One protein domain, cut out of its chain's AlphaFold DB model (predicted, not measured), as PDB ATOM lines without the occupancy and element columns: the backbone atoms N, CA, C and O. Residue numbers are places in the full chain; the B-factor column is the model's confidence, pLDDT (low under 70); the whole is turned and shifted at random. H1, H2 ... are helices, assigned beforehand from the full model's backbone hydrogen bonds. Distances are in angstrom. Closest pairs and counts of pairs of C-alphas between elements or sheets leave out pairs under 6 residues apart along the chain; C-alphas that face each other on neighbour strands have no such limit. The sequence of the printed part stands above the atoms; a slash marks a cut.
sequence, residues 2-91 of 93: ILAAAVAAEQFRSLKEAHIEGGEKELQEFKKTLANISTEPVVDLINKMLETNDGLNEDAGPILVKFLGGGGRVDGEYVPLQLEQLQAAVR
ATOM      1  N   ILE A   2     182.800 172.935 193.997       47.69
ATOM      2  CA  ILE A   2     182.330 171.870 193.075       47.69
ATOM      3  C   ILE A   2     180.797 171.855 192.877       47.69
ATOM      4  O   ILE A   2     180.322 171.660 191.762       47.69
ATOM      5  N   LEU A   3     180.019 172.163 193.922       40.97
ATOM      6  CA  LEU A   3     178.555 172.275 193.831       40.97
ATOM      7  C   LEU A   3     178.098 173.334 192.816       40.97
ATOM      8  O   LEU A   3     177.126 173.112 192.110       40.97
ATOM      9  N   ALA A   4     178.816 174.456 192.691       47.78
ATOM     10  CA  ALA A   4     178.444 175.517 191.754       47.78
ATOM     11  C   ALA A   4     178.622 175.087 190.288       47.78
ATOM     12  O   ALA A   4     177.793 175.424 189.450       47.78
ATOM     13  N   ALA A   5     179.665 174.304 189.990       49.53
ATOM     14  CA  ALA A   5     179.918 173.786 188.646       49.53
ATOM     15  C   ALA A   5     178.920 172.684 188.252       49.53
ATOM     16  O   ALA A   5     178.413 172.691 187.134       49.53
ATOM     17  N   ALA A   6     178.581 171.782 189.180       50.88
ATOM     18  CA  ALA A   6     177.562 170.754 188.955       50.88
ATOM     19  C   ALA A   6     176.164 171.367 188.754       50.88
ATOM     20  O   ALA A   6     175.456 170.999 187.820       50.88
ATOM     21  N   VAL A   7     175.807 172.368 189.568       58.09
ATOM     22  CA  VAL A   7     174.561 173.129 189.406       58.09
ATOM     23  C   VAL A   7     174.544 173.862 188.064       58.09
ATOM     24  O   VAL A   7     173.530 173.827 187.376       58.09
ATOM     25  N   ALA A   8     175.659 174.468 187.646       63.28
ATOM     26  CA  ALA A   8     175.751 175.116 186.340       63.28
ATOM     27  C   ALA A   8     175.564 174.119 185.184       63.28
ATOM     28  O   ALA A   8     174.826 174.422 184.253       63.28
ATOM     29  N   ALA A   9     176.162 172.925 185.258       59.41
ATOM     30  CA  ALA A   9     176.005 171.880 184.246       59.41
ATOM     31  C   ALA A   9     174.561 171.345 184.162       59.41
ATOM     32  O   ALA A   9     174.034 171.143 183.068       59.41
ATOM     33  N   GLU A  10     173.887 171.162 185.300       61.44
ATOM     34  CA  GLU A  10     172.493 170.706 185.341       61.44
ATOM     35  C   GLU A  10     171.500 171.784 184.878       61.44
ATOM     36  O   GLU A  10     170.547 171.484 184.150       61.44
ATOM     37  N   GLN A  11     171.767 173.049 185.213       65.56
ATOM     38  CA  GLN A  11     171.054 174.204 184.664       65.56
ATOM     39  C   GLN A  11     171.252 174.282 183.144       65.56
ATOM     40  O   GLN A  11     170.285 174.463 182.414       65.56
ATOM     41  N   PHE A  12     172.472 174.053 182.645       63.62
ATOM     42  CA  PHE A  12     172.763 174.024 181.208       63.62
ATOM     43  C   PHE A  12     172.016 172.908 180.478       63.62
ATOM     44  O   PHE A  12     171.468 173.132 179.401       63.62
ATOM     45  N   ARG A  13     171.961 171.707 181.068       63.75
ATOM     46  CA  ARG A  13     171.189 170.583 180.521       63.75
ATOM     47  C   ARG A  13     169.698 170.911 180.475       63.75
ATOM     48  O   ARG A  13     169.074 170.716 179.438       63.75
ATOM     49  N   SER A  14     169.166 171.465 181.562       66.19
ATOM     50  CA  SER A  14     167.767 171.903 181.638       66.19
ATOM     51  C   SER A  14     167.453 172.982 180.601       66.19
ATOM     52  O   SER A  14     166.409 172.927 179.967       66.19
ATOM     53  N   LEU A  15     168.372 173.923 180.365       66.25
ATOM     54  CA  LEU A  15     168.235 174.960 179.339       66.25
ATOM     55  C   LEU A  15     168.324 174.404 177.912       66.25
ATOM     56  O   LEU A  15     167.621 174.883 177.030       66.25
ATOM     57  N   LYS A  16     169.167 173.395 177.673       60.62
ATOM     58  CA  LYS A  16     169.293 172.730 176.368       60.62
ATOM     59  C   LYS A  16     168.023 171.962 175.986       60.62
ATOM     60  O   LYS A  16     167.708 171.865 174.803       60.62
ATOM     61  N   GLU A  17     167.327 171.403 176.971       60.09
ATOM     62  CA  GLU A  17     166.068 170.671 176.785       60.09
ATOM     63  C   GLU A  17     164.827 171.573 176.901       60.09
ATOM     64  O   GLU A  17     163.733 171.170 176.505       60.09
ATOM     65  N   ALA A  18     164.982 172.801 177.406       61.81
ATOM     66  CA  ALA A  18     163.898 173.764 177.506       61.81
ATOM     67  C   ALA A  18     163.494 174.289 176.123       61.81
ATOM     68  O   ALA A  18     164.309 174.772 175.334       61.81
ATOM     69  N   HIS A  19     162.193 174.244 175.850       52.28
ATOM     70  CA  HIS A  19     161.606 174.938 174.716       52.28
ATOM     71  C   HIS A  19     161.672 176.452 174.974       52.28
ATOM     72  O   HIS A  19     161.093 176.943 175.941       52.28
ATOM     73  N   ILE A  20     162.399 177.197 174.135       58.34
ATOM     74  CA  ILE A  20     162.480 178.659 174.250       58.34
ATOM     75  C   ILE A  20     161.164 179.263 173.747       58.34
ATOM     76  O   ILE A  20     160.957 179.409 172.546       58.34
ATOM     77  N   GLU A  21     160.284 179.651 174.674       60.62
ATOM     78  CA  GLU A  21     159.011 180.336 174.378       60.62
ATOM     79  C   GLU A  21     159.198 181.753 173.790       60.62
ATOM     80  O   GLU A  21     158.237 182.379 173.352       60.62
ATOM     81  N   GLY A  22     160.437 182.258 173.735       61.25
ATOM     82  CA  GLY A  22     160.778 183.592 173.231       61.25
ATOM     83  C   GLY A  22     160.690 183.774 171.710       61.25
ATOM     84  O   GLY A  22     160.741 184.899 171.241       61.25
ATOM     85  N   GLY A  23     160.516 182.717 170.914       68.06
ATOM     86  CA  GLY A  23     160.548 182.829 169.450       68.06
ATOM     87  C   GLY A  23     161.972 182.945 168.876       68.06
ATOM     88  O   GLY A  23     162.971 182.788 169.578       68.06
ATOM     89  N   GLU A  24     162.078 183.159 167.558       76.94
ATOM     90  CA  GLU A  24     163.343 183.029 166.807       76.94
ATOM     91  C   GLU A  24     164.435 184.004 167.274       76.94
ATOM     92  O   GLU A  24     165.611 183.653 167.306       76.94
ATOM     93  N   LYS A  25     164.078 185.231 167.664       80.12
ATOM     94  CA  LYS A  25     165.061 186.265 168.015       80.12
ATOM     95  C   LYS A  25     165.791 185.931 169.321       80.12
ATOM     96  O   LYS A  25     167.015 186.021 169.380       80.12
ATOM     97  N   GLU A  26     165.056 185.498 170.331       77.06
ATOM     98  CA  GLU A  26     165.549 185.095 171.642       77.06
ATOM     99  C   GLU A  26     166.398 183.820 171.529       77.06
ATOM    100  O   GLU A  26     167.463 183.724 172.142       77.06
ATOM    101  N   LEU A  27     165.996 182.878 170.666       79.44
ATOM    102  CA  LEU A  27     166.807 181.704 170.335       79.44
ATOM    103  C   LEU A  27     168.140 182.099 169.677       79.44
ATOM    104  O   LEU A  27     169.186 181.553 170.034       79.44
ATOM    105  N   GLN A  28     168.132 183.053 168.742       81.62
ATOM    106  CA  GLN A  28     169.351 183.544 168.089       81.62
ATOM    107  C   GLN A  28     170.274 184.293 169.059       81.62
ATOM    108  O   GLN A  28     171.491 184.104 169.026       81.62
ATOM    109  N   GLU A  29     169.724 185.112 169.956       83.56
ATOM    110  CA  GLU A  29     170.501 185.810 170.986       83.56
ATOM    111  C   GLU A  29     171.137 184.830 171.981       83.56
ATOM    112  O   GLU A  29     172.313 184.966 172.340       83.56
ATOM    113  N   PHE A  30     170.407 183.777 172.351       80.81
ATOM    114  CA  PHE A  30     170.936 182.711 173.190       80.81
ATOM    115  C   PHE A  30     172.035 181.910 172.475       80.81
ATOM    116  O   PHE A  30     173.127 181.754 173.024       80.81
ATOM    117  N   LYS A  31     171.822 181.502 171.211       81.44
ATOM    118  CA  LYS A  31     172.850 180.856 170.368       81.44
ATOM    119  C   LYS A  31     174.116 181.717 170.264       81.44
ATOM    120  O   LYS A  31     175.225 181.206 170.412       81.44
ATOM    121  N   LYS A  32     173.963 183.032 170.079       84.56
ATOM    122  CA  LYS A  32     175.081 183.986 170.041       84.56
ATOM    123  C   LYS A  32     175.819 184.064 171.379       84.56
ATOM    124  O   LYS A  32     177.045 184.099 171.398       84.56
ATOM    125  N   THR A  33     175.094 184.062 172.493       86.50
ATOM    126  CA  THR A  33     175.692 184.078 173.835       86.50
ATOM    127  C   THR A  33     176.503 182.810 174.101       86.50
ATOM    128  O   THR A  33     177.635 182.903 174.570       86.50
ATOM    129  N   LEU A  34     175.980 181.639 173.724       83.12
ATOM    130  CA  LEU A  34     176.690 180.357 173.826       83.12
ATOM    131  C   LEU A  34     177.964 180.319 172.966       83.12
ATOM    132  O   LEU A  34     179.002 179.817 173.401       83.12
ATOM    133  N   ALA A  35     177.916 180.901 171.766       82.69
ATOM    134  CA  ALA A  35     179.099 181.039 170.922       82.69
ATOM    135  C   ALA A  35     180.156 181.958 171.563       82.69
ATOM    136  O   ALA A  35     181.337 181.625 171.561       82.69
ATOM    137  N   ASN A  36     179.739 183.069 172.179       84.81
ATOM    138  CA  ASN A  36     180.651 184.029 172.810       84.81
ATOM    139  C   ASN A  36     181.401 183.465 174.028       84.81
ATOM    140  O   ASN A  36     182.466 183.975 174.366       84.81
ATOM    141  N   ILE A  37     180.859 182.441 174.695       82.94
ATOM    142  CA  ILE A  37     181.531 181.778 175.826       82.94
ATOM    143  C   ILE A  37     182.401 180.589 175.388       82.94
ATOM    144  O   ILE A  37     183.203 180.100 176.176       82.94
ATOM    145  N   SER A  38     182.296 180.144 174.132       87.31
ATOM    146  CA  SER A  38     183.082 179.030 173.582       87.31
ATOM    147  C   SER A  38     184.374 179.539 172.958       87.31
ATOM    148  O   SER A  38     184.513 179.608 171.738       87.31
ATOM    149  N   THR A  39     185.300 179.961 173.818       92.25
ATOM    150  CA  THR A  39     186.547 180.641 173.440       92.25
ATOM    151  C   THR A  39     187.764 179.942 174.038       92.25
ATOM    152  O   THR A  39     187.641 179.267 175.059       92.25
ATOM    153  N   GLU A  40     188.942 180.146 173.443       93.38
ATOM    154  CA  GLU A  40     190.215 179.577 173.927       93.38
ATOM    155  C   GLU A  40     190.468 179.832 175.426       93.38
ATOM    156  O   GLU A  40     190.740 178.876 176.146       93.38
ATOM    157  N   PRO A  41     190.263 181.048 175.983       92.88
ATOM    158  CA  PRO A  41     190.484 181.265 177.415       92.88
ATOM    159  C   PRO A  41     189.557 180.440 178.319       92.88
ATOM    160  O   PRO A  41     189.911 180.113 179.453       92.88
ATOM    161  N   VAL A  42     188.353 180.112 177.841       91.38
ATOM    162  CA  VAL A  42     187.412 179.251 178.567       91.38
ATOM    163  C   VAL A  42     187.845 177.790 178.471       91.38
ATOM    164  O   VAL A  42     187.776 177.079 179.472       91.38
ATOM    165  N   VAL A  43     188.353 177.358 177.314       93.06
ATOM    166  CA  VAL A  43     188.966 176.032 177.136       93.06
ATOM    167  C   VAL A  43     190.156 175.864 178.078       93.06
ATOM    168  O   VAL A  43     190.207 174.879 178.809       93.06
ATOM    169  N   ASP A  44     191.053 176.846 178.147       93.94
ATOM    170  CA  ASP A  44     192.207 176.837 179.051       93.94
ATOM    171  C   ASP A  44     191.787 176.728 180.520       93.94
ATOM    172  O   ASP A  44     192.366 175.961 181.295       93.94
ATOM    173  N   LEU A  45     190.745 177.467 180.916       91.38
ATOM    174  CA  LEU A  45     190.202 177.405 182.271       91.38
ATOM    175  C   LEU A  45     189.633 176.017 182.591       91.38
ATOM    176  O   LEU A  45     189.879 175.490 183.679       91.38
ATOM    177  N   ILE A  46     188.880 175.429 181.658       89.69
ATOM    178  CA  ILE A  46     188.317 174.085 181.802       89.69
ATOM    179  C   ILE A  46     189.443 173.051 181.874       89.69
ATOM    180  O   ILE A  46     189.425 172.213 182.771       89.69
ATOM    181  N   ASN A  47     190.448 173.149 181.002       91.94
ATOM    182  CA  ASN A  47     191.592 172.243 180.980       91.94
ATOM    183  C   ASN A  47     192.357 172.269 182.297       91.94
ATOM    184  O   ASN A  47     192.576 171.229 182.910       91.94
ATOM    185  N   LYS A  48     192.667 173.467 182.795       90.62
ATOM    186  CA  LYS A  48     193.319 173.634 184.092       90.62
ATOM    187  C   LYS A  48     192.497 173.025 185.226       90.62
ATOM    188  O   LYS A  48     193.055 172.432 186.144       90.62
ATOM    189  N   MET A  49     191.175 173.173 185.183       88.00
ATOM    190  CA  MET A  49     190.273 172.608 186.185       88.00
ATOM    191  C   MET A  49     190.228 171.072 186.119       88.00
ATOM    192  O   MET A  49     190.298 170.440 187.165       88.00
ATOM    193  N   LEU A  50     190.173 170.478 184.926       86.12
ATOM    194  CA  LEU A  50     190.124 169.024 184.726       86.12
ATOM    195  C   LEU A  50     191.460 168.335 185.042       86.12
ATOM    196  O   LEU A  50     191.469 167.264 185.646       86.12
ATOM    197  N   GLU A  51     192.578 168.959 184.677       87.38
ATOM    198  CA  GLU A  51     193.924 168.429 184.914       87.38
ATOM    199  C   GLU A  51     194.291 168.437 186.404       87.38
ATOM    200  O   GLU A  51     194.877 167.484 186.909       87.38
ATOM    201  N   THR A  52     193.937 169.510 187.122       85.50
ATOM    202  CA  THR A  52     194.374 169.716 188.517       85.50
ATOM    203  C   THR A  52     193.400 169.191 189.566       85.50
ATOM    204  O   THR A  52     193.761 169.091 190.739       85.50
ATOM    205  N   ASN A  53     192.159 168.886 189.183       75.88
ATOM    206  CA  ASN A  53     191.126 168.455 190.114       75.88
ATOM    207  C   ASN A  53     190.888 166.947 190.026       75.88
ATOM    208  O   ASN A  53     189.872 166.491 189.502       75.88
ATOM    209  N   ASP A  54     191.796 166.179 190.628       67.81
ATOM    210  CA  ASP A  54     191.657 164.724 190.806       67.81
ATOM    211  C   ASP A  54     190.422 164.342 191.646       67.81
ATOM    212  O   ASP A  54     189.993 163.192 191.646       67.81
ATOM    213  N   GLY A  55     189.841 165.317 192.360       64.38
ATOM    214  CA  GLY A  55     188.638 165.185 193.180       64.38
ATOM    215  C   GLY A  55     187.339 165.603 192.487       64.38
ATOM    216  O   GLY A  55     186.309 165.701 193.160       64.38
ATOM    217  N   LEU A  56     187.345 165.864 191.172       68.12
ATOM    218  CA  LEU A  56     186.117 165.774 190.379       68.12
ATOM    219  C   LEU A  56     185.578 164.356 190.572       68.12
ATOM    220  O   LEU A  56     186.074 163.425 189.951       68.12
ATOM    221  N   ASN A  57     184.618 164.224 191.494       57.53
ATOM    222  CA  ASN A  57     183.962 162.979 191.890       57.53
ATOM    223  C   ASN A  57     183.820 162.008 190.702       57.53
ATOM    224  O   ASN A  57     183.464 162.453 189.605       57.53
ATOM    225  N   GLU A  58     184.025 160.709 190.953       63.28
ATOM    226  CA  GLU A  58     183.844 159.593 190.015       63.28
ATOM    227  C   GLU A  58     182.565 159.709 189.171       63.28
ATOM    228  O   GLU A  58     182.560 159.287 188.020       63.28
ATOM    229  N   ASP A  59     181.506 160.346 189.680       65.44
ATOM    230  CA  ASP A  59     180.280 160.579 188.911       65.44
ATOM    231  C   ASP A  59     180.343 161.818 188.001       65.44
ATOM    232  O   ASP A  59     179.889 161.797 186.858       65.44
ATOM    233  N   ALA A  60     180.882 162.935 188.496       67.88
ATOM    234  CA  ALA A  60     180.778 164.237 187.836       67.88
ATOM    235  C   ALA A  60     181.838 164.441 186.745       67.88
ATOM    236  O   ALA A  60     181.543 165.034 185.705       67.88
ATOM    237  N   GLY A  61     183.057 163.937 186.964       78.31
ATOM    238  CA  GLY A  61     184.153 164.026 185.996       78.31
ATOM    239  C   GLY A  61     183.807 163.349 184.664       78.31
ATOM    240  O   GLY A  61     183.817 164.017 183.627       78.31
ATOM    241  N   PRO A  62     183.413 162.063 184.663       81.44
ATOM    242  CA  PRO A  62     183.041 161.354 183.441       81.44
ATOM    243  C   PRO A  62     181.830 161.954 182.722       81.44
ATOM    244  O   PRO A  62     181.809 161.984 181.491       81.44
ATOM    245  N   ILE A  63     180.835 162.466 183.458       84.50
ATOM    246  CA  ILE A  63     179.681 163.153 182.857       84.50
ATOM    247  C   ILE A  63     180.135 164.404 182.103       84.50
ATOM    248  O   ILE A  63     179.713 164.617 180.965       84.50
ATOM    249  N   LEU A  64     181.008 165.208 182.710       82.56
ATOM    250  CA  LEU A  64     181.520 166.430 182.099       82.56
ATOM    251  C   LEU A  64     182.379 166.130 180.862       82.56
ATOM    252  O   LEU A  64     182.134 166.706 179.805       82.56
ATOM    253  N   VAL A  65     183.316 165.182 180.958       86.75
ATOM    254  CA  VAL A  65     184.156 164.749 179.825       86.75
ATOM    255  C   VAL A  65     183.294 164.219 178.679       86.75
ATOM    256  O   VAL A  65     183.514 164.567 177.520       86.75
ATOM    257  N   LYS A  66     182.262 163.423 178.985       88.12
ATOM    258  CA  LYS A  66     181.320 162.911 177.983       88.12
ATOM    259  C   LYS A  66     180.516 164.027 177.320       88.12
ATOM    260  O   LYS A  66     180.298 163.970 176.115       88.12
ATOM    261  N   PHE A  67     180.056 165.011 178.092       86.94
ATOM    262  CA  PHE A  67     179.322 166.158 177.560       86.94
ATOM    263  C   PHE A  67     180.192 166.999 176.622       86.94
ATOM    264  O   PHE A  67     179.740 167.369 175.541       86.94
ATOM    265  N   LEU A  68     181.432 167.268 177.028       89.31
ATOM    266  CA  LEU A  68     182.387 168.056 176.256       89.31
ATOM    267  C   LEU A  68     182.949 167.288 175.052       89.31
ATOM    268  O   LEU A  68     183.382 167.903 174.086       89.31
ATOM    269  N   GLY A  69     182.962 165.955 175.105       88.81
ATOM    270  CA  GLY A  69     183.616 165.111 174.106       88.81
ATOM    271  C   GLY A  69     185.148 165.147 174.183       88.81
ATOM    272  O   GLY A  69     185.797 164.771 173.210       88.81
ATOM    273  N   GLY A  70     185.722 165.598 175.307       89.69
ATOM    274  CA  GLY A  70     187.164 165.785 175.512       89.69
ATOM    275  C   GLY A  70     187.525 166.244 176.935       89.69
ATOM    276  O   GLY A  70     186.647 166.343 177.794       89.69
ATOM    277  N   GLY A  71     188.814 166.513 177.189       88.38
ATOM    278  CA  GLY A  71     189.316 166.950 178.506       88.38
ATOM    279  C   GLY A  71     189.419 165.831 179.552       88.38
ATOM    280  O   GLY A  71     189.259 166.071 180.746       88.38
ATOM    281  N   GLY A  72     189.595 164.585 179.113       87.69
ATOM    282  CA  GLY A  72     189.623 163.403 179.977       87.69
ATOM    283  C   GLY A  72     191.014 162.799 180.133       87.69
ATOM    284  O   GLY A  72     191.960 163.204 179.464       87.69
ATOM    285  N   ARG A  73     191.128 161.781 180.992       86.81
ATOM    286  CA  ARG A  73     192.337 160.952 181.075       86.81
ATOM    287  C   ARG A  73     192.225 159.729 180.168       86.81
ATOM    288  O   ARG A  73     191.200 159.047 180.186       86.81
ATOM    289  N   VAL A  74     193.280 159.445 179.413       85.44
ATOM    290  CA  VAL A  74     193.429 158.250 178.573       85.44
ATOM    291  C   VAL A  74     194.676 157.523 179.051       85.44
ATOM    292  O   VAL A  74     195.747 158.114 179.102       85.44
ATOM    293  N   ASP A  75     194.519 156.272 179.484       86.62
ATOM    294  CA  ASP A  75     195.602 155.472 180.078       86.62
ATOM    295  C   ASP A  75     196.322 156.165 181.257       86.62
ATOM    296  O   ASP A  75     197.506 155.957 181.502       86.62
ATOM    297  N   GLY A  76     195.589 156.992 182.013       84.25
ATOM    298  CA  GLY A  76     196.103 157.749 183.161       84.25
ATOM    299  C   GLY A  76     196.688 159.123 182.816       84.25
ATOM    300  O   GLY A  76     196.792 159.964 183.706       84.25
ATOM    301  N   GLU A  77     196.970 159.390 181.543       87.00
ATOM    302  CA  GLU A  77     197.507 160.665 181.060       87.00
ATOM    303  C   GLU A  77     196.387 161.651 180.721       87.00
ATOM    304  O   GLU A  77     195.358 161.275 180.156       87.00
ATOM    305  N   TYR A  78     196.577 162.929 181.055       88.00
ATOM    306  CA  TYR A  78     195.598 163.969 180.744       88.00
ATOM    307  C   TYR A  78     195.620 164.329 179.251       88.00
ATOM    308  O   TYR A  78     196.664 164.672 178.699       88.00
ATOM    309  N   VAL A  79     194.453 164.292 178.604       92.25
ATOM    310  CA  VAL A  79     194.264 164.704 177.210       92.25
ATOM    311  C   VAL A  79     193.414 165.980 177.176       92.25
ATOM    312  O   VAL A  79     192.235 165.931 177.545       92.25
ATOM    313  N   PRO A  80     193.969 167.117 176.715       93.56
ATOM    314  CA  PRO A  80     193.271 168.397 176.732       93.56
ATOM    315  C   PRO A  80     191.988 168.417 175.893       93.56
ATOM    316  O   PRO A  80     191.905 167.824 174.817       93.56
ATOM    317  N   LEU A  81     191.003 169.167 176.380       94.56
ATOM    318  CA  LEU A  81     189.849 169.633 175.622       94.56
ATOM    319  C   LEU A  81     190.304 170.598 174.522       94.56
ATOM    320  O   LEU A  81     191.109 171.493 174.784       94.56
ATOM    321  N   GLN A  82     189.737 170.445 173.328       95.88
ATOM    322  CA  GLN A  82     189.928 171.346 172.191       95.88
ATOM    323  C   GLN A  82     188.753 172.325 172.049       95.88
ATOM    324  O   GLN A  82     187.624 172.039 172.464       95.88
ATOM    325  N   LEU A  83     188.997 173.476 171.424       93.94
ATOM    326  CA  LEU A  83     187.979 174.506 171.220       93.94
ATOM    327  C   LEU A  83     186.770 173.989 170.434       93.94
ATOM    328  O   LEU A  83     185.626 174.269 170.790       93.94
ATOM    329  N   GLU A  84     187.012 173.192 169.401       93.62
ATOM    330  CA  GLU A  84     185.987 172.611 168.539       93.62
ATOM    331  C   GLU A  84     185.058 171.682 169.327       93.62
ATOM    332  O   GLU A  84     183.855 171.632 169.067       93.62
ATOM    333  N   GLN A  85     185.604 170.978 170.321       92.88
ATOM    334  CA  GLN A  85     184.845 170.097 171.205       92.88
ATOM    335  C   GLN A  85     183.913 170.912 172.110       92.88
ATOM    336  O   GLN A  85     182.721 170.611 172.196       92.88
ATOM    337  N   LEU A  86     184.406 172.011 172.695       91.38
ATOM    338  CA  LEU A  86     183.571 172.932 173.473       91.38
ATOM    339  C   LEU A  86     182.466 173.565 172.610       91.38
ATOM    340  O   LEU A  86     181.298 173.562 173.003       91.38
ATOM    341  N   GLN A  87     182.813 174.059 171.418       90.69
ATOM    342  CA  GLN A  87     181.859 174.648 170.474       90.69
ATOM    343  C   GLN A  87     180.781 173.646 170.044       90.69
ATOM    344  O   GLN A  87     179.610 174.011 169.925       90.69
ATOM    345  N   ALA A  88     181.153 172.382 169.829       89.81
ATOM    346  CA  ALA A  88     180.209 171.321 169.506       89.81
ATOM    347  C   ALA A  88     179.282 170.995 170.689       89.81
ATOM    348  O   ALA A  88     178.079 170.832 170.488       89.81
ATOM    349  N   ALA A  89     179.813 170.946 171.915       87.69
ATOM    350  CA  ALA A  89     179.055 170.598 173.117       87.69
ATOM    351  C   ALA A  89     177.949 171.613 173.453       87.69
ATOM    352  O   ALA A  89     176.857 171.228 173.882       87.69
ATOM    353  N   VAL A  90     178.206 172.906 173.226       84.94
ATOM    354  CA  VAL A  90     177.228 173.977 173.488       84.94
ATOM    355  C   VAL A  90     176.323 174.292 172.297       84.94
ATOM    356  O   VAL A  90     175.427 175.129 172.410       84.94
ATOM    357  N   ARG A  91     176.548 173.664 171.138       82.44
ATOM    358  CA  ARG A  91     175.736 173.910 169.948       82.44
ATOM    359  C   ARG A  91     174.318 173.396 170.184       82.44
ATOM    360  O   ARG A  91     174.094 172.205 170.394       82.44
TER     361      ARG A  91
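What this domain is: This is residues 2 to 91 of the 93 residues of an uncharacterized protein of Actinomyces sp. oral taxon 414 (UniProt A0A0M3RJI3). Five helices make an open, elongated frame with few contacts: H1 runs along one long side, H2 and then H3 along the other, and H4 and H5 meet near their ends as an L. The 90 printed residues hold H1 to H5 in order, with no named strand: all helix, only just compact, close to loose, radius of gyration of the C-alphas 14.2 A, spans 45 by 24 by 18 A.

Where its parts are: Find C-alpha 2 at (182.330, 171.870, 193.075); H1 runs from there to residue 17, 23.0 A. H2 is residues 24 to 37, 20.3 A; H3, 40 to 52, 18.1 A; H4, 60 to 68; H5, 83 to 89, ending at (179.055, 170.598, 173.117).

How they stand to each other: H4 touches H5, about perpendicular at 79 degrees; closest C-alphas Leu 68 and Ala 89, 5.2 A. H3, with residues 40 to 43 alone, only just touches H5, with 3 pairs of C-alphas within 8 A; closest Glu 40 and Leu 83, 6.2 A. H1 and H4 are close but not clearly touching; closest C-alphas Ala 6 and Ala 60, 7.4 A. H2 and H5 likewise, Ala 35 and Gln 87, 7.0 A. In each helix every O i to N i+4 pair is within hydrogen-bond range.

The domain as a whole: The printed part has no cut. The H4 to H5 link is long. Residues 2 to 23 and 54 to 60 are under pLDDT 70.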